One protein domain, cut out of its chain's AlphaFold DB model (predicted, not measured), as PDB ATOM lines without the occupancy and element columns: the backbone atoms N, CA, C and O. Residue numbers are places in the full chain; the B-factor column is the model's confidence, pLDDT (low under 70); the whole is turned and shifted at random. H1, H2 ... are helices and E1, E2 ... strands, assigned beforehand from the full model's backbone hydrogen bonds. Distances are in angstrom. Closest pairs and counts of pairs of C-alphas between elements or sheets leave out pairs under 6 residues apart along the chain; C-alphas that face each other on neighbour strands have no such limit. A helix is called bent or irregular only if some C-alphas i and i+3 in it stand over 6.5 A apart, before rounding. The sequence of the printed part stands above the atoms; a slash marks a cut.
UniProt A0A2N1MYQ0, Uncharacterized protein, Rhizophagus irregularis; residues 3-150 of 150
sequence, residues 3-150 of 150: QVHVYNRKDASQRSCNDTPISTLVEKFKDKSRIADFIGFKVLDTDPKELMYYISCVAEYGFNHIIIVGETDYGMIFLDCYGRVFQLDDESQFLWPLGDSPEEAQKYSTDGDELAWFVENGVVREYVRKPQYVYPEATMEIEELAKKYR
ATOM      1  N   GLN A   3     -20.583  23.320 -46.665       47.75
ATOM      2  CA  GLN A   3     -21.401  22.492 -47.545       47.75
ATOM      3  C   GLN A   3     -20.614  22.225 -48.829       47.75
ATOM      4  O   GLN A   3     -20.234  23.169 -49.524       47.75
ATOM      5  N   VAL A   4     -20.335  20.953 -49.118       52.75
ATOM      6  CA  VAL A   4     -19.617  20.535 -50.327       52.75
ATOM      7  C   VAL A   4     -20.616  19.862 -51.266       52.75
ATOM      8  O   VAL A   4     -21.339  18.947 -50.883       52.75
ATOM      9  N   HIS A   5     -20.685  20.340 -52.507       49.91
ATOM     10  CA  HIS A   5     -21.493  19.718 -53.553       49.91
ATOM     11  C   HIS A   5     -20.595  18.810 -54.391       49.91
ATOM     12  O   HIS A   5     -19.676  19.301 -55.048       49.91
ATOM     13  N   VAL A   6     -20.850  17.501 -54.357       49.62
ATOM     14  CA  VAL A   6     -20.104  16.514 -55.142       49.62
ATOM     15  C   VAL A   6     -20.876  16.205 -56.426       49.62
ATOM     16  O   VAL A   6     -22.084  15.963 -56.406       49.62
ATOM     17  N   TYR A   7     -20.171  16.229 -57.561       40.44
ATOM     18  CA  TYR A   7     -20.712  15.864 -58.868       40.44
ATOM     19  C   TYR A   7     -20.138  14.521 -59.303       40.44
ATOM     20  O   TYR A   7     -18.924  14.331 -59.294       40.44
ATOM     21  N   ASN A   8     -21.010  13.620 -59.745       39.34
ATOM     22  CA  ASN A   8     -20.601  12.334 -60.287       39.34
ATOM     23  C   ASN A   8     -19.964  12.543 -61.680       39.34
ATOM     24  O   ASN A   8     -20.619  13.074 -62.586       39.34
ATOM     25  N   ARG A   9     -18.683  12.191 -61.867       39.16
ATOM     26  CA  ARG A   9     -18.003  12.297 -63.172       39.16
ATOM     27  C   ARG A   9     -18.303  11.036 -63.984       39.16
ATOM     28  O   ARG A   9     -17.865   9.949 -63.638       39.16
ATOM     29  N   LYS A  10     -19.079  11.201 -65.059       40.88
ATOM     30  CA  LYS A  10     -19.465  10.131 -65.990       40.88
ATOM     31  C   LYS A  10     -18.269   9.723 -66.859       40.88
ATOM     32  O   LYS A  10     -17.767  10.572 -67.590       40.88
ATOM     33  N   ASP A  11     -17.950   8.430 -66.887       42.69
ATOM     34  CA  ASP A  11     -17.418   7.779 -68.087       42.69
ATOM     35  C   ASP A  11     -18.533   6.971 -68.772       42.69
ATOM     36  O   ASP A  11     -19.466   6.459 -68.152       42.69
ATOM     37  N   ALA A  12     -18.502   6.995 -70.099       45.66
ATOM     38  CA  ALA A  12     -19.648   6.841 -70.984       45.66
ATOM     39  C   ALA A  12     -20.359   5.470 -70.941       45.66
ATOM     40  O   ALA A  12     -19.841   4.476 -71.432       45.66
ATOM     41  N   SER A  13     -21.633   5.454 -70.537       42.91
ATOM     42  CA  SER A  13     -22.725   4.852 -71.322       42.91
ATOM     43  C   SER A  13     -24.083   5.325 -70.785       42.91
ATOM     44  O   SER A  13     -24.304   5.449 -69.584       42.91
ATOM     45  N   GLN A  14     -24.987   5.684 -71.694       49.50
ATOM     46  CA  GLN A  14     -26.300   6.249 -71.386       49.50
ATOM     47  C   GLN A  14     -27.172   5.295 -70.554       49.50
ATOM     48  O   GLN A  14     -27.656   4.297 -71.083       49.50
ATOM     49  N   ARG A  15     -27.505   5.690 -69.320       36.62
ATOM     50  CA  ARG A  15     -28.823   5.457 -68.705       36.62
ATOM     51  C   ARG A  15     -29.204   6.686 -67.886       36.62
ATOM     52  O   ARG A  15     -28.407   7.193 -67.103       36.62
ATOM     53  N   SER A  16     -30.396   7.211 -68.145       50.66
ATOM     54  CA  SER A  16     -30.941   8.399 -67.494       50.66
ATOM     55  C   SER A  16     -31.175   8.130 -66.008       50.66
ATOM     56  O   SER A  16     -32.152   7.477 -65.645       50.66
ATOM     57  N   CYS A  17     -30.301   8.657 -65.162       32.62
ATOM     58  CA  CYS A  17     -30.515   8.747 -63.726       32.62
ATOM     59  C   CYS A  17     -30.256  10.199 -63.327       32.62
ATOM     60  O   CYS A  17     -29.287  10.799 -63.787       32.62
ATOM     61  N   ASN A  18     -31.187  10.764 -62.560       38.62
ATOM     62  CA  ASN A  18     -31.297  12.183 -62.227       38.62
ATOM     63  C   ASN A  18     -29.938  12.799 -61.860       38.62
ATOM     64  O   ASN A  18     -29.277  12.294 -60.957       38.62
ATOM     65  N   ASP A  19     -29.564  13.912 -62.502       43.03
ATOM     66  CA  ASP A  19     -28.360  14.711 -62.211       43.03
ATOM     67  C   ASP A  19     -28.459  15.434 -60.844       43.03
ATOM     68  O   ASP A  19     -28.065  16.590 -60.704       43.03
ATOM     69  N   THR A  20     -29.029  14.786 -59.825       44.72
ATOM     70  CA  THR A  20     -29.130  15.359 -58.482       44.72
ATOM     71  C   THR A  20     -27.733  15.285 -57.875       44.72
ATOM     72  O   THR A  20     -27.251  14.173 -57.651       44.72
ATOM     73  N   PRO A  21     -27.045  16.418 -57.648       52.97
ATOM     74  CA  PRO A  21     -25.750  16.391 -56.988       52.97
ATOM     75  C   PRO A  21     -25.930  15.720 -55.629       52.97
ATOM     76  O   PRO A  21     -26.823  16.099 -54.865       52.97
ATOM     77  N   ILE A  22     -25.106  14.713 -55.333       56.97
ATOM     78  CA  ILE A  22     -25.064  14.151 -53.989       56.97
ATOM     79  C   ILE A  22     -24.415  15.236 -53.132       56.97
ATOM     80  O   ILE A  22     -23.213  15.497 -53.194       56.97
ATOM     81  N   SER A  23     -25.252  15.986 -52.422       66.88
ATOM     82  CA  SER A  23     -24.797  17.008 -51.494       66.88
ATOM     83  C   SER A  23     -24.464  16.331 -50.175       66.88
ATOM     84  O   SER A  23     -25.374  15.994 -49.415       66.88
ATOM     85  N   THR A  24     -23.178  16.147 -49.905       79.69
ATOM     86  CA  THR A  24     -22.710  15.684 -48.600       79.69
ATOM     87  C   THR A  24     -22.413  16.906 -47.743       79.69
ATOM     88  O   THR A  24     -21.565  17.738 -48.074       79.69
ATOM     89  N   LEU A  25     -23.144  17.058 -46.640       82.88
ATOM     90  CA  LEU A  25     -22.804  18.041 -45.622       82.88
ATOM     91  C   LEU A  25     -21.526  17.581 -44.920       82.88
ATOM     92  O   LEU A  25     -21.461  16.452 -44.431       82.88
ATOM     93  N   VAL A  26     -20.520  18.453 -44.887       83.25
ATOM     94  CA  VAL A  26     -19.222  18.148 -44.291       83.25
ATOM     95  C   VAL A  26     -18.955  19.103 -43.141       83.25
ATOM     96  O   VAL A  26     -18.833  20.326 -43.284       83.25
ATOM     97  N   GLU A  27     -18.834  18.526 -41.960       86.25
ATOM     98  CA  GLU A  27     -18.390  19.228 -40.772       86.25
ATOM     99  C   GLU A  27     -16.974  18.793 -40.395       86.25
ATOM    100  O   GLU A  27     -16.462  17.766 -40.838       86.25
ATOM    101  N   LYS A  28     -16.305  19.619 -39.594       79.50
ATOM    102  CA  LYS A  28     -14.956  19.348 -39.100       79.50
ATOM    103  C   LYS A  28     -14.937  19.610 -37.604       79.50
ATOM    104  O   LYS A  28     -15.347  20.690 -37.169       79.50
ATOM    105  N   PHE A  29     -14.457  18.641 -36.827       72.75
ATOM    106  CA  PHE A  29     -14.271  18.825 -35.390       72.75
ATOM    107  C   PHE A  29     -13.192  19.874 -35.115       72.75
ATOM    108  O   PHE A  29     -12.123  19.871 -35.726       72.75
ATOM    109  N   LYS A  30     -13.465  20.764 -34.155       72.56
ATOM    110  CA  LYS A  30     -12.498  21.780 -33.714       72.56
ATOM    111  C   LYS A  30     -11.339  21.172 -32.909       72.56
ATOM    112  O   LYS A  30     -10.242  21.707 -32.949       72.56
ATOM    113  N   ASP A  31     -11.596  20.068 -32.207       73.62
ATOM    114  CA  ASP A  31     -10.633  19.345 -31.363       73.62
ATOM    115  C   ASP A  31     -10.545  17.875 -31.803       73.62
ATOM    116  O   ASP A  31     -10.968  16.943 -31.120       73.62
ATOM    117  N   LYS A  32     -10.114  17.687 -33.051       70.56
ATOM    118  CA  LYS A  32     -10.152  16.399 -33.751       70.56
ATOM    119  C   LYS A  32      -8.988  15.470 -33.407       70.56
ATOM    120  O   LYS A  32      -9.175  14.259 -33.421       70.56
ATOM    121  N   SER A  33      -7.830  16.032 -33.044       75.12
ATOM    122  CA  SER A  33      -6.691  15.259 -32.541       75.12
ATOM    123  C   SER A  33      -7.091  14.493 -31.288       75.12
ATOM    124  O   SER A  33      -6.788  13.317 -31.185       75.12
ATOM    125  N   ARG A  34      -7.901  15.094 -30.406       85.06
ATOM    126  CA  ARG A  34      -8.390  14.412 -29.203       85.06
ATOM    127  C   ARG A  34      -9.240  13.182 -29.510       85.06
ATOM    128  O   ARG A  34      -9.116  12.189 -28.805       85.06
ATOM    129  N   ILE A  35     -10.117  13.250 -30.516       87.88
ATOM    130  CA  ILE A  35     -10.930  12.090 -30.915       87.88
ATOM    131  C   ILE A  35     -10.025  11.029 -31.529       87.88
ATOM    132  O   ILE A  35     -10.072   9.893 -31.078       87.88
ATOM    133  N   ALA A  36      -9.183  11.403 -32.495       91.06
ATOM    134  CA  ALA A  36      -8.265  10.480 -33.157       91.06
ATOM    135  C   ALA A  36      -7.335   9.769 -32.159       91.06
ATOM    136  O   ALA A  36      -7.280   8.543 -32.152       91.06
ATOM    137  N   ASP A  37      -6.703  10.522 -31.256       91.75
ATOM    138  CA  ASP A  37      -5.850   9.986 -30.193       91.75
ATOM    139  C   ASP A  37      -6.637   9.045 -29.270       91.75
ATOM    140  O   ASP A  37      -6.134   7.994 -28.876       91.75
ATOM    141  N   PHE A  38      -7.889   9.390 -28.943       92.50
ATOM    142  CA  PHE A  38      -8.755   8.568 -28.099       92.50
ATOM    143  C   PHE A  38      -9.087   7.212 -28.734       92.50
ATOM    144  O   PHE A  38      -9.101   6.208 -28.021       92.50
ATOM    145  N   ILE A  39      -9.312   7.168 -30.051       92.56
ATOM    146  CA  ILE A  39      -9.575   5.925 -30.796       92.56
ATOM    147  C   ILE A  39      -8.300   5.252 -31.335       92.56
ATOM    148  O   ILE A  39      -8.391   4.234 -32.011       92.56
ATOM    149  N   GLY A  40      -7.114   5.795 -31.044       92.12
ATOM    150  CA  GLY A  40      -5.828   5.188 -31.405       92.12
ATOM    151  C   GLY A  40      -5.342   5.451 -32.835       92.12
ATOM    152  O   GLY A  40      -4.448   4.748 -33.304       92.12
ATOM    153  N   PHE A  41      -5.876   6.461 -33.527       91.00
ATOM    154  CA  PHE A  41      -5.470   6.825 -34.887       91.00
ATOM    155  C   PHE A  41      -4.568   8.059 -34.910       91.00
ATOM    156  O   PHE A  41      -4.826   9.062 -34.249       91.00
ATOM    157  N   LYS A  42      -3.536   8.018 -35.757       91.31
ATOM    158  CA  LYS A  42      -2.786   9.215 -36.152       91.31
ATOM    159  C   LYS A  42      -3.477   9.840 -37.351       91.31
ATOM    160  O   LYS A  42      -3.674   9.160 -38.354       91.31
ATOM    161  N   VAL A  43      -3.825  11.118 -37.245       91.12
ATOM    162  CA  VAL A  43      -4.495  11.845 -38.327       91.12
ATOM    163  C   VAL A  43      -3.812  13.167 -38.638       91.12
ATOM    164  O   VAL A  43      -3.260  13.822 -37.749       91.12
ATOM    165  N   LEU A  44      -3.893  13.584 -39.898       88.56
ATOM    166  CA  LEU A  44      -3.402  14.876 -40.362       88.56
ATOM    167  C   LEU A  44      -4.459  15.977 -40.221       88.56
ATOM    168  O   LEU A  44      -5.680  15.747 -40.209       88.56
ATOM    169  N   ASP A  45      -3.978  17.221 -40.115       81.06
ATOM    170  CA  ASP A  45      -4.835  18.402 -40.181       81.06
ATOM    171  C   ASP A  45      -5.088  18.929 -41.587       81.06
ATOM    172  O   ASP A  45      -4.759  20.063 -41.915       81.06
ATOM    173  N   THR A  46      -5.740  18.095 -42.390       85.50
ATOM    174  CA  THR A  46      -6.048  18.402 -43.784       85.50
ATOM    175  C   THR A  46      -7.311  19.269 -43.902       85.50
ATOM    176  O   THR A  46      -8.273  19.142 -43.121       85.50
ATOM    177  N   ASP A  47      -7.312  20.217 -44.841       84.81
ATOM    178  CA  ASP A  47      -8.509  20.993 -45.184       84.81
ATOM    179  C   ASP A  47      -9.532  20.054 -45.854       84.81
ATOM    180  O   ASP A  47      -9.162  19.304 -46.755       84.81
ATOM    181  N   PRO A  48     -10.826  20.074 -45.477       82.81
ATOM    182  CA  PRO A  48     -11.847  19.264 -46.143       82.81
ATOM    183  C   PRO A  48     -11.882  19.402 -47.674       82.81
ATOM    184  O   PRO A  48     -12.299  18.472 -48.359       82.81
ATOM    185  N   LYS A  49     -11.443  20.535 -48.234       85.50
ATOM    186  CA  LYS A  49     -11.335  20.737 -49.689       85.50
ATOM    187  C   LYS A  49     -10.275  19.855 -50.344       85.50
ATOM    188  O   LYS A  49     -10.412  19.523 -51.515       85.50
ATOM    189  N   GLU A  50      -9.232  19.484 -49.614       88.62
ATOM    190  CA  GLU A  50      -8.198  18.563 -50.098       88.62
ATOM    191  C   GLU A  50      -8.672  17.103 -49.997       88.62
ATOM    192  O   GLU A  50      -8.245  16.260 -50.776       88.62
ATOM    193  N   LEU A  51      -9.669  16.828 -49.146       89.31
ATOM    194  CA  LEU A  51     -10.290  15.509 -48.969       89.31
ATOM    195  C   LEU A  51     -11.499  15.273 -49.888       89.31
ATOM    196  O   LEU A  51     -12.274  14.341 -49.670       89.31
ATOM    197  N   MET A  52     -11.690  16.100 -50.924       88.44
ATOM    198  CA  MET A  52     -12.846  15.999 -51.828       88.44
ATOM    199  C   MET A  52     -12.991  14.617 -52.471       88.44
ATOM    200  O   MET A  52     -14.116  14.166 -52.679       88.44
ATOM    201  N   TYR A  53     -11.875  13.950 -52.767       89.81
ATOM    202  CA  TYR A  53     -11.885  12.586 -53.287       89.81
ATOM    203  C   TYR A  53     -12.513  11.609 -52.279       89.81
ATOM    204  O   TYR A  53     -13.541  11.011 -52.583       89.81
ATOM    205  N   TYR A  54     -12.009  11.553 -51.042       92.19
ATOM    206  CA  TYR A  54     -12.555  10.672 -50.003       92.19
ATOM    207  C   TYR A  54     -14.005  11.005 -49.628       92.19
ATOM    208  O   TYR A  54     -14.815  10.104 -49.415       92.19
ATOM    209  N   ILE A  55     -14.364  12.294 -49.584       91.56
ATOM    210  CA  ILE A  55     -15.750  12.736 -49.361       91.56
ATOM    211  C   ILE A  55     -16.665  12.201 -50.470       91.56
ATOM    212  O   ILE A  55     -17.791  11.796 -50.188       91.56
ATOM    213  N   SER A  56     -16.182  12.179 -51.717       89.69
ATOM    214  CA  SER A  56     -16.929  11.627 -52.851       89.69
ATOM    215  C   SER A  56     -17.112  10.119 -52.705       89.69
ATOM    216  O   SER A  56     -18.242   9.655 -52.827       89.69
ATOM    217  N   CYS A  57     -16.059   9.378 -52.342       91.44
ATOM    218  CA  CYS A  57     -16.158   7.939 -52.081       91.44
ATOM    219  C   CYS A  57     -17.176   7.641 -50.972       91.44
ATOM    220  O   CYS A  57     -18.065   6.816 -51.149       91.44
ATOM    221  N   VAL A  58     -17.123   8.361 -49.846       93.12
ATOM    222  CA  VAL A  58     -18.076   8.177 -48.735       93.12
ATOM    223  C   VAL A  58     -19.518   8.504 -49.130       93.12
ATOM    224  O   VAL A  58     -20.450   7.854 -48.653       93.12
ATOM    225  N   ALA A  59     -19.726   9.453 -50.039       92.38
ATOM    226  CA  ALA A  59     -21.053   9.751 -50.565       92.38
ATOM    227  C   ALA A  59     -21.660   8.566 -51.347       92.38
ATOM    228  O   ALA A  59     -22.876   8.369 -51.303       92.38
ATOM    229  N   GLU A  60     -20.839   7.741 -52.006       91.69
ATOM    230  CA  GLU A  60     -21.293   6.531 -52.715       91.69
ATOM    231  C   GLU A  60     -21.830   5.452 -51.765       91.69
ATOM    232  O   GLU A  60     -22.719   4.687 -52.138       91.69
ATOM    233  N   TYR A  61     -21.375   5.450 -50.510       92.75
ATOM    234  CA  TYR A  61     -21.922   4.605 -49.444       92.75
ATOM    235  C   TYR A  61     -23.269   5.106 -48.893       92.75
ATOM    236  O   TYR A  61     -23.849   4.480 -48.008       92.75
ATOM    237  N   GLY A  62     -23.791   6.227 -49.403       91.94
ATOM    238  CA  GLY A  62     -25.082   6.792 -49.005       91.94
ATOM    239  C   GLY A  62     -25.020   7.762 -47.823       91.94
ATOM    240  O   GLY A  62     -26.067   8.194 -47.337       91.94
ATOM    241  N   PHE A  63     -23.823   8.145 -47.366       93.12
ATOM    242  CA  PHE A  63     -23.679   9.162 -46.327       93.12
ATOM    243  C   PHE A  63     -23.945  10.558 -46.892       93.12
ATOM    244  O   PHE A  63     -23.273  11.033 -47.805       93.12
ATOM    245  N   ASN A  64     -24.914  11.247 -46.295       90.50
ATOM    246  CA  ASN A  64     -25.304  12.610 -46.658       90.50
ATOM    247  C   ASN A  64     -24.800  13.671 -45.666       90.50
ATOM    248  O   ASN A  64     -24.826  14.860 -45.982       90.50
ATOM    249  N   HIS A  65     -24.345  13.261 -44.481       92.31
ATOM    250  CA  HIS A  65     -23.764  14.135 -43.474       92.31
ATOM    251  C   HIS A  65     -22.645  13.403 -42.734       92.31
ATOM    252  O   HIS A  65     -22.891  12.405 -42.053       92.31
ATOM    253  N   ILE A  66     -21.426  13.926 -42.869       93.81
ATOM    254  CA  ILE A  66     -20.239  13.420 -42.188       93.81
ATOM    255  C   ILE A  66     -19.501  14.530 -41.444       93.81
ATOM    256  O   ILE A  66     -19.521  15.700 -41.833       93.81
ATOM    257  N   ILE A  67     -18.798  14.134 -40.392       93.06
ATOM    258  CA  ILE A  67     -17.928  14.977 -39.591       93.06
ATOM    259  C   ILE A  67     -16.517  14.396 -39.680       93.06
ATOM    260  O   ILE A  67     -16.233  13.330 -39.138       93.06
ATOM    261  N   ILE A  68     -15.618  15.088 -40.375       92.88
ATOM    262  CA  ILE A  68     -14.249  14.614 -40.594       92.88
ATOM    263  C   ILE A  68     -13.452  14.735 -39.292       92.88
ATOM    264  O   ILE A  68     -13.353  15.824 -38.709       92.88
ATOM    265  N   VAL A  69     -12.845  13.622 -38.871       92.62
ATOM    266  CA  VAL A  69     -11.829  13.598 -37.809       92.62
ATOM    267  C   VAL A  69     -10.486  13.979 -38.420       92.62
ATOM    268  O   VAL A  69      -9.861  14.960 -38.011       92.62
ATOM    269  N   GLY A  70     -10.082  13.283 -39.478       91.75
ATOM    270  CA  GLY A  70      -8.892  13.640 -40.235       91.75
ATOM    271  C   GLY A  70      -8.486  12.582 -41.245       91.75
ATOM    272  O   GLY A  70      -9.037  11.484 -41.279       91.75
ATOM    273  N   GLU A  71      -7.525  12.958 -42.074       93.44
ATOM    274  CA  GLU A  71      -6.872  12.075 -43.035       93.44
ATOM    275  C   GLU A  71      -5.893  11.139 -42.324       93.44
ATOM    276  O   GLU A  71      -5.247  11.547 -41.357       93.44
ATOM    277  N   THR A  72      -5.785   9.906 -42.804       92.62
ATOM    278  CA  THR A  72      -4.760   8.930 -42.413       92.62
ATOM    279  C   THR A  72      -3.802   8.711 -43.584       92.62
ATOM    280  O   THR A  72      -4.059   9.181 -44.688       92.62
ATOM    281  N   ASP A  73      -2.715   7.963 -43.377       87.88
ATOM    282  CA  ASP A  73      -1.754   7.660 -44.454       87.88
ATOM    283  C   ASP A  73      -2.402   6.967 -45.674       87.88
ATOM    284  O   ASP A  73      -1.892   7.079 -46.785       87.88
ATOM    285  N   TYR A  74      -3.537   6.288 -45.469       87.19
ATOM    286  CA  TYR A  74      -4.242   5.494 -46.478       87.19
ATOM    287  C   TYR A  74      -5.759   5.725 -46.433       87.19
ATOM    288  O   TYR A  74      -6.536   4.777 -46.471       87.19
ATOM    289  N   GLY A  75      -6.203   6.978 -46.291       94.00
ATOM    290  CA  GLY A  75      -7.623   7.328 -46.373       94.00
ATOM    291  C   GLY A  75      -8.063   8.345 -45.328       94.00
ATOM    292  O   GLY A  75      -7.424   9.379 -45.143       94.00
ATOM    293  N   MET A  76      -9.196   8.105 -44.659       94.81
ATOM    294  CA  MET A  76      -9.697   9.046 -43.651       94.81
ATOM    295  C   MET A  76     -10.559   8.410 -42.564       94.81
ATOM    296  O   MET A  76     -11.272   7.433 -42.794       94.81
ATOM    297  N   ILE A  77     -10.560   9.058 -41.398       95.44
ATOM    298  CA  ILE A  77     -11.495   8.800 -40.305       95.44
ATOM    299  C   ILE A  77     -12.574   9.879 -40.285       95.44
ATOM    300  O   ILE A  77     -12.288  11.087 -40.296       95.44
ATOM    301  N   PHE A  78     -13.826   9.450 -40.180       95.31
ATOM    302  CA  PHE A  78     -14.968  10.341 -40.025       95.31
ATOM    303  C   PHE A  78     -16.028   9.744 -39.099       95.31
ATOM    304  O   PHE A  78     -16.055   8.541 -38.835       95.31
ATOM    305  N   LEU A  79     -16.906  10.616 -38.614       95.44
ATOM    306  CA  LEU A  79     -18.158  10.241 -37.976       95.44
ATOM    307  C   LEU A  79     -19.312  10.553 -38.913       95.44
ATOM    308  O   LEU A  79     -19.249  11.519 -39.674       95.44
ATOM    309  N   ASP A  80     -20.390   9.794 -38.826       94.75
ATOM    310  CA  ASP A  80     -21.660  10.269 -39.362       94.75
ATOM    311  C   ASP A  80     -22.387  11.185 -38.364       94.75
ATOM    312  O   ASP A  80     -21.929  11.438 -37.246       94.75
ATOM    313  N   CYS A  81     -23.550  11.698 -38.762       92.31
ATOM    314  CA  CYS A  81     -24.361  12.566 -37.911       92.31
ATOM    315  C   CYS A  81     -24.978  11.871 -36.683       92.31
ATOM    316  O   CYS A  81     -25.534  12.557 -35.824       92.31
ATOM    317  N   TYR A  82     -24.872  10.544 -36.583       94.25
ATOM    318  CA  TYR A  82     -25.298   9.761 -35.425       94.25
ATOM    319  C   TYR A  82     -24.148   9.498 -34.443       94.25
ATOM    320  O   TYR A  82     -24.401   9.029 -33.337       94.25
ATOM    321  N   GLY A  83     -22.909   9.843 -34.809       93.12
ATOM    322  CA  GLY A  83     -21.726   9.643 -33.974       93.12
ATOM    323  C   GLY A  83     -21.047   8.284 -34.156       93.12
ATOM    324  O   GLY A  83     -20.131   7.974 -33.395       93.12
ATOM    325  N   ARG A  84     -21.448   7.502 -35.166       96.81
ATOM    326  CA  ARG A  84     -20.794   6.233 -35.513       96.81
ATOM    327  C   ARG A  84     -19.472   6.517 -36.210       96.81
ATOM    328  O   ARG A  84     -19.389   7.468 -36.988       96.81
ATOM    329  N   VAL A  85     -18.452   5.711 -35.940       96.31
ATOM    330  CA  VAL A  85     -17.079   5.953 -36.400       96.31
ATOM    331  C   VAL A  85     -16.742   5.031 -37.561       96.31
ATOM    332  O   VAL A  85     -16.955   3.821 -37.484       96.31
ATOM    333  N   PHE A  86     -16.162   5.602 -38.613       97.06
ATOM    334  CA  PHE A  86     -15.773   4.867 -39.808       97.06
ATOM    335  C   PHE A  86     -14.345   5.195 -40.237       97.06
ATOM    336  O   PHE A  86     -13.895   6.342 -40.123       97.06
ATOM    337  N   GLN A  87     -13.677   4.194 -40.802       96.31
ATOM    338  CA  GLN A  87     -12.438   4.351 -41.552       96.31
ATOM    339  C   GLN A  87     -12.687   4.032 -43.023       96.31
ATOM    340  O   GLN A  87     -13.053   2.908 -43.358       96.31
ATOM    341  N   LEU A  88     -12.453   5.006 -43.900       96.88
ATOM    342  CA  LEU A  88     -12.286   4.740 -45.325       96.88
ATOM    343  C   LEU A  88     -10.823   4.364 -45.568       96.88
ATOM    344  O   LEU A  88      -9.936   5.142 -45.212       96.88
ATOM    345  N   ASP A  89     -10.597   3.198 -46.161       94.19
ATOM    346  CA  ASP A  89      -9.288   2.710 -46.593       94.19
ATOM    347  C   ASP A  89      -9.134   2.903 -48.109       94.19
ATOM    348  O   ASP A  89      -9.905   2.350 -48.893       94.19
ATOM    349  N   ASP A  90      -8.151   3.701 -48.521       89.19
ATOM    350  CA  ASP A  90      -7.883   4.019 -49.924       89.19
ATOM    351  C   ASP A  90      -7.231   2.856 -50.690       89.19
ATOM    352  O   ASP A  90      -7.433   2.715 -51.897       89.19
ATOM    353  N   GLU A  91      -6.497   1.965 -50.021       87.69
ATOM    354  CA  GLU A  91      -5.850   0.845 -50.713       87.69
ATOM    355  C   GLU A  91      -6.876  -0.201 -51.162       87.69
ATOM    356  O   GLU A  91      -6.816  -0.707 -52.285       87.69
ATOM    357  N   SER A  92      -7.837  -0.516 -50.290       87.62
ATOM    358  CA  SER A  92      -8.877  -1.517 -50.561       87.62
ATOM    359  C   SER A  92     -10.190  -0.926 -51.075       87.62
ATOM    360  O   SER A  92     -11.041  -1.668 -51.569       87.62
ATOM    361  N   GLN A  93     -10.370   0.393 -50.953       87.69
ATOM    362  CA  GLN A  93     -11.652   1.088 -51.103       87.69
ATOM    363  C   GLN A  93     -12.742   0.553 -50.166       87.69
ATOM    364  O   GLN A  93     -13.925   0.761 -50.431       87.69
ATOM    365  N   PHE A  94     -12.377  -0.126 -49.074       94.75
ATOM    366  CA  PHE A  94     -13.327  -0.589 -48.069       94.75
ATOM    367  C   PHE A  94     -13.634   0.494 -47.043       94.75
ATOM    368  O   PHE A  94     -12.784   1.294 -46.646       94.75
ATOM    369  N   LEU A  95     -14.880   0.480 -46.584       96.81
ATOM    370  CA  LEU A  95     -15.345   1.279 -45.470       96.81
ATOM    371  C   LEU A  95     -15.524   0.384 -44.243       96.81
ATOM    372  O   LEU A  95     -16.366  -0.515 -44.234       96.81
ATOM    373  N   TRP A  96     -14.743   0.651 -43.204       96.31
ATOM    374  CA  TRP A  96     -14.729  -0.113 -41.964       96.31
ATOM    375  C   TRP A  96     -15.569   0.597 -40.894       96.31
ATOM    376  O   TRP A  96     -15.164   1.666 -40.425       96.31
ATOM    377  N   PRO A  97     -16.738   0.059 -40.499       96.31
ATOM    378  CA  PRO A  97     -17.432   0.491 -39.291       96.31
ATOM    379  C   PRO A  97     -16.617   0.101 -38.051       96.31
ATOM    380  O   PRO A  97     -16.464  -1.078 -37.743       96.31
ATOM    381  N   LEU A  98     -16.100   1.098 -37.332       95.50
ATOM    382  CA  LEU A  98     -15.257   0.876 -36.153       95.50
ATOM    383  C   LEU A  98     -16.070   0.772 -34.855       95.50
ATOM    384  O   LEU A  98     -15.617   0.167 -33.888       95.50
ATOM    385  N   GLY A  99     -17.267   1.355 -34.821       95.62
ATOM    386  CA  GLY A  99     -18.175   1.282 -33.677       95.62
ATOM    387  C   GLY A  99     -19.292   2.317 -33.756       95.62
ATOM    388  O   GLY A  99     -19.193   3.287 -34.517       95.62
ATOM    389  N   ASP A 100     -20.338   2.143 -32.948       96.56
ATOM    390  CA  ASP A 100     -21.476   3.069 -32.931       96.56
ATOM    391  C   ASP A 100     -21.194   4.352 -32.124       96.56
ATOM    392  O   ASP A 100     -21.988   5.293 -32.137       96.56
ATOM    393  N   SER A 101     -20.037   4.421 -31.459       95.38
ATOM    394  CA  SER A 101     -19.522   5.612 -30.781       95.38
ATOM    395  C   SER A 101     -17.985   5.622 -30.735       95.38
ATOM    396  O   SER A 101     -17.355   4.583 -30.957       95.38
ATOM    397  N   PRO A 102     -17.339   6.755 -30.389       93.62
ATOM    398  CA  PRO A 102     -15.898   6.790 -30.134       93.62
ATOM    399  C   PRO A 102     -15.436   5.808 -29.048       93.62
ATOM    400  O   PRO A 102     -14.356   5.235 -29.158       93.62
ATOM    401  N   GLU A 103     -16.227   5.591 -27.994       95.38
ATOM    402  CA  GLU A 103     -15.910   4.651 -26.907       95.38
ATOM    403  C   GLU A 103     -15.937   3.190 -27.357       95.38
ATOM    404  O   GLU A 103     -15.206   2.362 -26.809       95.38
ATOM    405  N   GLU A 104     -16.792   2.862 -28.325       95.56
ATOM    406  CA  GLU A 104     -16.792   1.548 -28.965       95.56
ATOM    407  C   GLU A 104     -15.639   1.422 -29.957       95.56
ATOM    408  O   GLU A 104     -14.904   0.440 -29.899       95.56
ATOM    409  N   ALA A 105     -15.408   2.450 -30.777       94.94
ATOM    410  CA  ALA A 105     -14.310   2.483 -31.739       94.94
ATOM    411  C   ALA A 105     -12.930   2.372 -31.075       94.94
ATOM    412  O   ALA A 105     -12.039   1.723 -31.612       94.94
ATOM    413  N   GLN A 106     -12.754   2.921 -29.869       95.06
ATOM    414  CA  GLN A 106     -11.537   2.735 -29.068       95.06
ATOM    415  C   GLN A 106     -11.254   1.258 -28.738       95.06
ATOM    416  O   GLN A 106     -10.105   0.880 -28.509       95.06
ATOM    417  N   LYS A 107     -12.294   0.426 -28.665       92.88
ATOM    418  CA  LYS A 107     -12.194  -1.004 -28.349       92.88
ATOM    419  C   LYS A 107     -12.179  -1.875 -29.604       92.88
ATOM    420  O   LYS A 107     -12.172  -3.099 -29.466       92.88
ATOM    421  N   TYR A 108     -12.203  -1.271 -30.794       89.88
ATOM    422  CA  TYR A 108     -12.133  -1.995 -32.055       89.88
ATOM    423  C   TYR A 108     -10.868  -2.862 -32.090       89.88
ATOM    424  O   TYR A 108      -9.772  -2.401 -31.768       89.88
ATOM    425  N   SER A 109     -11.024  -4.132 -32.462       83.94
ATOM    426  CA  SER A 109      -9.930  -5.097 -32.583       83.94
ATOM    427  C   SER A 109     -10.071  -5.882 -33.881       83.94
ATOM    428  O   SER A 109     -11.176  -6.235 -34.291       83.94
ATOM    429  N   THR A 110      -8.929  -6.192 -34.492       82.44
ATOM    430  CA  THR A 110      -8.801  -7.015 -35.702       82.44
ATOM    431  C   THR A 110      -8.578  -8.500 -35.388       82.44
ATOM    432  O   THR A 110      -8.256  -9.282 -36.278       82.44
ATOM    433  N   ASP A 111      -8.687  -8.903 -34.118       82.06
ATOM    434  CA  ASP A 111      -8.476 -10.297 -33.692       82.06
ATOM    435  C   ASP A 111      -9.659 -11.210 -34.068       82.06
ATOM    436  O   ASP A 111      -9.549 -12.438 -34.034       82.06
ATOM    437  N   GLY A 112     -10.807 -10.612 -34.396       82.81
ATOM    438  CA  GLY A 112     -12.040 -11.294 -34.774       82.81
ATOM    439  C   GLY A 112     -12.394 -11.138 -36.250       82.81
ATOM    440  O   GLY A 112     -11.630 -10.616 -37.056       82.81
ATOM    441  N   ASP A 113     -13.590 -11.607 -36.601       86.31
ATOM    442  CA  ASP A 113     -14.182 -11.305 -37.900       86.31
ATOM    443  C   ASP A 113     -14.421  -9.795 -38.016       86.31
ATOM    444  O   ASP A 113     -15.102  -9.208 -37.173       86.31
ATOM    445  N   GLU A 114     -13.910  -9.179 -39.077       90.00
ATOM    446  CA  GLU A 114     -14.096  -7.750 -39.322       90.00
ATOM    447  C   GLU A 114     -15.093  -7.537 -40.453       90.00
ATOM    448  O   GLU A 114     -14.953  -8.095 -41.545       90.00
ATOM    449  N   LEU A 115     -16.105  -6.719 -40.190       92.94
ATOM    450  CA  LEU A 115     -17.074  -6.302 -41.190       92.94
ATOM    451  C   LEU A 115     -16.527  -5.081 -41.932       92.94
ATOM    452  O   LEU A 115     -16.196  -4.076 -41.314       92.94
ATOM    453  N   ALA A 116     -16.491  -5.160 -43.254       95.12
ATOM    454  CA  ALA A 116     -16.245  -4.045 -44.154       95.12
ATOM    455  C   ALA A 116     -17.419  -3.878 -45.108       95.12
ATOM    456  O   ALA A 116     -18.137  -4.834 -45.423       95.12
ATOM    457  N   TRP A 117     -17.571  -2.668 -45.626       97.06
ATOM    458  CA  TRP A 117     -18.468  -2.371 -46.728       97.06
ATOM    459  C   TRP A 117     -17.681  -1.976 -47.970       97.06
ATOM    460  O   TRP A 117     -16.627  -1.356 -47.872       97.06
ATOM    461  N   PHE A 118     -18.223  -2.299 -49.140       94.88
ATOM    462  CA  PHE A 118     -17.711  -1.826 -50.425       94.88
ATOM    463  C   PHE A 118     -18.848  -1.514 -51.391       94.88
ATOM    464  O   PHE A 118     -19.943  -2.068 -51.272       94.88
ATOM    465  N   VAL A 119     -18.596  -0.627 -52.353       91.50
ATOM    466  CA  VAL A 119     -19.567  -0.282 -53.397       91.50
ATOM    467  C   VAL A 119     -19.259  -1.080 -54.660       91.50
ATOM    468  O   VAL A 119     -18.181  -0.974 -55.237       91.50
ATOM    469  N   GLU A 120     -20.231  -1.857 -55.132       90.62
ATOM    470  CA  GLU A 120     -20.172  -2.541 -56.422       90.62
ATOM    471  C   GLU A 120     -21.369  -2.109 -57.271       90.62
ATOM    472  O   GLU A 120     -22.520  -2.373 -56.925       90.62
ATOM    473  N   ASN A 121     -21.110  -1.444 -58.401       89.62
ATOM    474  CA  ASN A 121     -22.151  -0.948 -59.312       89.62
ATOM    475  C   ASN A 121     -23.217  -0.073 -58.611       89.62
ATOM    476  O   ASN A 121     -24.407  -0.168 -58.915       89.62
ATOM    477  N   GLY A 122     -22.795   0.763 -57.655       86.75
ATOM    478  CA  GLY A 122     -23.685   1.631 -56.873       86.75
ATOM    479  C   GLY A 122     -24.495   0.908 -55.789       86.75
ATOM    480  O   GLY A 122     -25.403   1.503 -55.212       86.75
ATOM    481  N   VAL A 123     -24.197  -0.365 -55.516       91.06
ATOM    482  CA  VAL A 123     -24.802  -1.143 -54.432       91.06
ATOM    483  C   VAL A 123     -23.760  -1.361 -53.342       91.06
ATOM    484  O   VAL A 123     -22.696  -1.915 -53.607       91.06
ATOM    485  N   VAL A 124     -24.083  -0.957 -52.113       94.94
ATOM    486  CA  VAL A 124     -23.257  -1.253 -50.937       94.94
ATOM    487  C   VAL A 124     -23.398  -2.733 -50.589       94.94
ATOM    488  O   VAL A 124     -24.512  -3.250 -50.467       94.94
ATOM    489  N   ARG A 125     -22.269  -3.417 -50.436       94.81
ATOM    490  CA  ARG A 125     -22.184  -4.824 -50.048       94.81
ATOM    491  C   ARG A 125     -21.333  -4.992 -48.809       94.81
ATOM    492  O   ARG A 125     -20.411  -4.221 -48.568       94.81
ATOM    493  N   GLU A 126     -21.630  -6.049 -48.072       96.00
ATOM    494  CA  GLU A 126     -20.868  -6.460 -46.902       96.00
ATOM    495  C   GLU A 126     -19.772  -7.454 -47.292       96.00
ATOM    496  O   GLU A 126     -19.978  -8.358 -48.109       96.00
ATOM    497  N   TYR A 127     -18.612  -7.292 -46.673       93.44
ATOM    498  CA  TYR A 127     -17.484  -8.203 -46.724       93.44
ATOM    499  C   TYR A 127     -17.076  -8.544 -45.293       93.44
ATOM    500  O   TYR A 127     -16.964  -7.659 -44.452       93.44
ATOM    501  N   VAL A 128     -16.844  -9.826 -45.011       93.19
ATOM    502  CA  VAL A 128     -16.343 -10.267 -43.706       93.19
ATOM    503  C   VAL A 128     -14.909 -10.741 -43.880       93.19
ATOM    504  O   VAL A 128     -14.668 -11.807 -44.459       93.19
ATOM    505  N   ARG A 129     -13.956  -9.957 -43.373       87.38
ATOM    506  CA  ARG A 129     -12.552 -10.351 -43.294       87.38
ATOM    507  C   ARG A 129     -12.396 -11.328 -42.140       87.38
ATOM    508  O   ARG A 129     -12.679 -11.004 -40.992       87.38
ATOM    509  N   LYS A 130     -11.940 -12.537 -42.455       85.38
ATOM    510  CA  LYS A 130     -11.514 -13.499 -41.438       85.38
ATOM    511  C   LYS A 130     -10.109 -13.136 -40.952       85.38
ATOM    512  O   LYS A 130      -9.299 -12.715 -41.785       85.38
ATOM    513  N   PRO A 131      -9.784 -13.363 -39.668       79.06
ATOM    514  CA  PRO A 131      -8.414 -13.249 -39.194       79.06
ATOM    515  C   PRO A 131      -7.504 -14.122 -40.058       79.06
ATOM    516  O   PRO A 131      -7.784 -15.308 -40.269       79.06
ATOM    517  N   GLN A 132      -6.408 -13.559 -40.563       67.19
ATOM    518  CA  GLN A 132      -5.349 -14.392 -41.116       67.19
ATOM    519  C   GLN A 132      -4.669 -15.084 -39.936       67.19
ATOM    520  O   GLN A 132      -3.885 -14.473 -39.215       67.19
ATOM    521  N   TYR A 133      -4.989 -16.360 -39.707       57.97
ATOM    522  CA  TYR A 133      -4.203 -17.176 -38.791       57.97
ATOM    523  C   TYR A 133      -2.771 -17.214 -39.322       57.97
ATOM    524  O   TYR A 133      -2.500 -17.826 -40.356       57.97
ATOM    525  N   VAL A 134      -1.842 -16.569 -38.619       52.69
ATOM    526  CA  VAL A 134      -0.421 -16.855 -38.803       52.69
ATOM    527  C   VAL A 134      -0.232 -18.290 -38.327       52.69
ATOM    528  O   VAL A 134      -0.274 -18.569 -37.128       52.69
ATOM    529  N   TYR A 135      -0.114 -19.223 -39.268       50.78
ATOM    530  CA  TYR A 135       0.185 -20.608 -38.932       50.78
ATOM    531  C   TYR A 135       1.534 -20.650 -38.194       50.78
ATOM    532  O   TYR A 135       2.509 -20.084 -38.696       50.78
ATOM    533  N   PRO A 136       1.631 -21.337 -37.039       56.12
ATOM    534  CA  PRO A 136       2.876 -21.433 -36.276       56.12
ATOM    535  C   PRO A 136       4.063 -21.958 -37.101       56.12
ATOM    536  O   PRO A 136       5.211 -21.623 -36.806       56.12
ATOM    537  N   GLU A 137       3.790 -22.742 -38.148       56.25
ATOM    538  CA  GLU A 137       4.783 -23.298 -39.073       56.25
ATOM    539  C   GLU A 137       5.609 -22.214 -39.785       56.25
ATOM    540  O   GLU A 137       6.824 -22.361 -39.889       56.25
ATOM    541  N   ALA A 138       5.011 -21.077 -40.166       54.22
ATOM    542  CA  ALA A 138       5.744 -19.979 -40.810       54.22
ATOM    543  C   ALA A 138       6.750 -19.310 -39.851       54.22
ATOM    544  O   ALA A 138       7.843 -18.908 -40.250       54.22
ATOM    545  N   THR A 139       6.416 -19.238 -38.561       58.34
ATOM    546  CA  THR A 139       7.331 -18.776 -37.502       58.34
ATOM    547  C   THR A 139       8.486 -19.752 -37.279       58.34
ATOM    548  O   THR A 139       9.625 -19.311 -37.128       58.34
ATOM    549  N   MET A 140       8.222 -21.065 -37.311       57.47
ATOM    550  CA  MET A 140       9.274 -22.086 -37.250       57.47
ATOM    551  C   MET A 140      10.229 -21.993 -38.445       57.47
ATOM    552  O   MET A 140      11.440 -22.019 -38.241       57.47
ATOM    553  N   GLU A 141       9.723 -21.819 -39.669       60.28
ATOM    554  CA  GLU A 141      10.566 -21.689 -40.867       60.28
ATOM    555  C   GLU A 141      11.476 -20.453 -40.812       60.28
ATOM    556  O   GLU A 141      12.653 -20.539 -41.168       60.28
ATOM    557  N   ILE A 142      10.978 -19.313 -40.317       61.78
ATOM    558  CA  ILE A 142      11.781 -18.089 -40.158       61.78
ATOM    559  C   ILE A 142      12.863 -18.276 -39.088       61.78
ATOM    560  O   ILE A 142      14.011 -17.878 -39.303       61.78
ATOM    561  N   GLU A 143      12.541 -18.900 -37.952       67.31
ATOM    562  CA  GLU A 143      13.530 -19.190 -36.909       67.31
ATOM    563  C   GLU A 143      14.579 -20.218 -37.356       67.31
ATOM    564  O   GLU A 143      15.762 -20.075 -37.029       67.31
ATOM    565  N   GLU A 144      14.182 -21.245 -38.107       68.19
ATOM    566  CA  GLU A 144      15.103 -22.239 -38.663       68.19
ATOM    567  C   GLU A 144      15.998 -21.645 -39.754       68.19
ATOM    568  O   GLU A 144      17.207 -21.891 -39.751       68.19
ATOM    569  N   LEU A 145      15.459 -20.794 -40.632       62.75
ATOM    570  CA  LEU A 145      16.253 -20.032 -41.597       62.75
ATOM    571  C   LEU A 145      17.230 -19.090 -40.880       62.75
ATOM    572  O   LEU A 145      18.415 -19.075 -41.208       62.75
ATOM    573  N   ALA A 146      16.790 -18.370 -39.848       71.62
ATOM    574  CA  ALA A 146      17.660 -17.488 -39.066       71.62
ATOM    575  C   ALA A 146      18.780 -18.246 -38.327       71.62
ATOM    576  O   ALA A 146      19.877 -17.710 -38.162       71.62
ATOM    577  N   LYS A 147      18.538 -19.496 -37.909       72.81
ATOM    578  CA  LYS A 147      19.570 -20.388 -37.348       72.81
ATOM    579  C   LYS A 147      20.515 -20.941 -38.416       72.81
ATOM    580  O   LYS A 147      21.689 -21.129 -38.125       72.81
ATOM    581  N   LYS A 148      20.033 -21.187 -39.637       68.50
ATOM    582  CA  LYS A 148      20.826 -21.735 -40.753       68.50
ATOM    583  C   LYS A 148      21.865 -20.753 -41.306       68.50
ATOM    584  O   LYS A 148      22.863 -21.192 -41.872       68.50
ATOM    585  N   TYR A 149      21.631 -19.451 -41.160       64.19
ATOM    586  CA  TYR A 149      22.520 -18.391 -41.651       64.19
ATOM    587  C   TYR A 149      23.309 -17.671 -40.536       64.19
ATOM    588  O   TYR A 149      23.809 -16.569 -40.764       64.19
ATOM    589  N   ARG A 150      23.427 -18.279 -39.346       52.34
ATOM    590  CA  ARG A 150      24.359 -17.864 -38.284       52.34
ATOM    591  C   ARG A 150      25.590 -18.756 -38.228       52.34
ATOM    592  O   ARG A 150      25.455 -19.965 -38.507       52.34
TER     593      ARG A 150
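Overview. This is residues 3 to 150 of the 150 residues of an uncharacterized protein of Rhizophagus irregularis (UniProt A0A2N1MYQ0). A strongly twisted sheet of six strands, E1 to E6, curls round helix H2, and the hairpin of E7 and E8 continues the body beyond E6. From this body an arm ending in H4, residues 134 to 150, sticks out, and so does the loop of residues 9 to 18. The printed part has 148 residues, with four named helices and eight named strands in the order E1 E2 H1 H2 E3 E4 E5 E6 H3 E7 E8 H4. The large sheet runs E1 E2 E3 E4 E5 E6 and is mixed, E7 and E8 are antiparallel, and the class is mixed, helices and strands. The whole is loose, with a radius of gyration of the C-alphas of 19.2 A and spans of 65 by 42 by 26 A.

Arrangement. Start with E3, residues 65 to 72, E4, 75 to 80, E5, 85 to 89, and E6, 95 to 99: a meander, each strand the antiparallel neighbour of the one before. Look for N 67 and O 79 at 2.7 A, N 86 and O 78 at 2.9 A, and N 96 and O 87 at 2.8 A. E2, residues 22 to 28, is parallel to E3, with N 68 and O 27 at 2.8 A. E1, residues 3 to 6, forms an antiparallel hairpin with E2, with N 6 and O 22 at 3.3 A. H1, residues 32 to 38, and H2, residues 52 to 60, stand between E2 and E3 in the chain, a strand-helix-strand unit of two parallel neighbours with helices between. The sheet curls round H2; their closest C-alphas include Val 6 and Ser 56, 6.3 A apart. H1 is on the sheet, only just over E3, on which 3 of its 7 C-alphas fall, at a height of 8.4 A. H3, residues 102 to 105, is at the sheet's level, 3.1 A. E7, residues 114 to 120, and E8, residues 123 to 129, are a hairpin, with N 116 and O 127 at 2.8 A; the closest C-alphas of E6 and E7, Trp 96 and Ala 116, are 4.7 A apart. H4, residues 136 to 148, is not on the large sheet. In H1, H2 and H4 every O i to N i+4 pair is within hydrogen-bond range; H3 is too short for one.

Along the chain. Find C-alpha 3, where E1 begins, at (-21.401, 22.492, -47.545). E3 runs 19.7 A and bends by 64 degrees at residue 69; E2 measures 18.7 A, E7 and E8 18.9 A each. H4 runs 18.5 A, from C-alpha 136 at (2.876, -21.433, -36.276) to C-alpha 148 at (20.826, -21.735, -40.753).

Size, cuts and confidence. The C-alphas of Ser 16 and Arg 150, the two farthest apart, are 67.8 A apart. The printed part has no cut. The links E1 to E2 and H1 to H2 are long. Residues 3 to 23, 132 to 145 and 148 to 150 have pLDDT under 70.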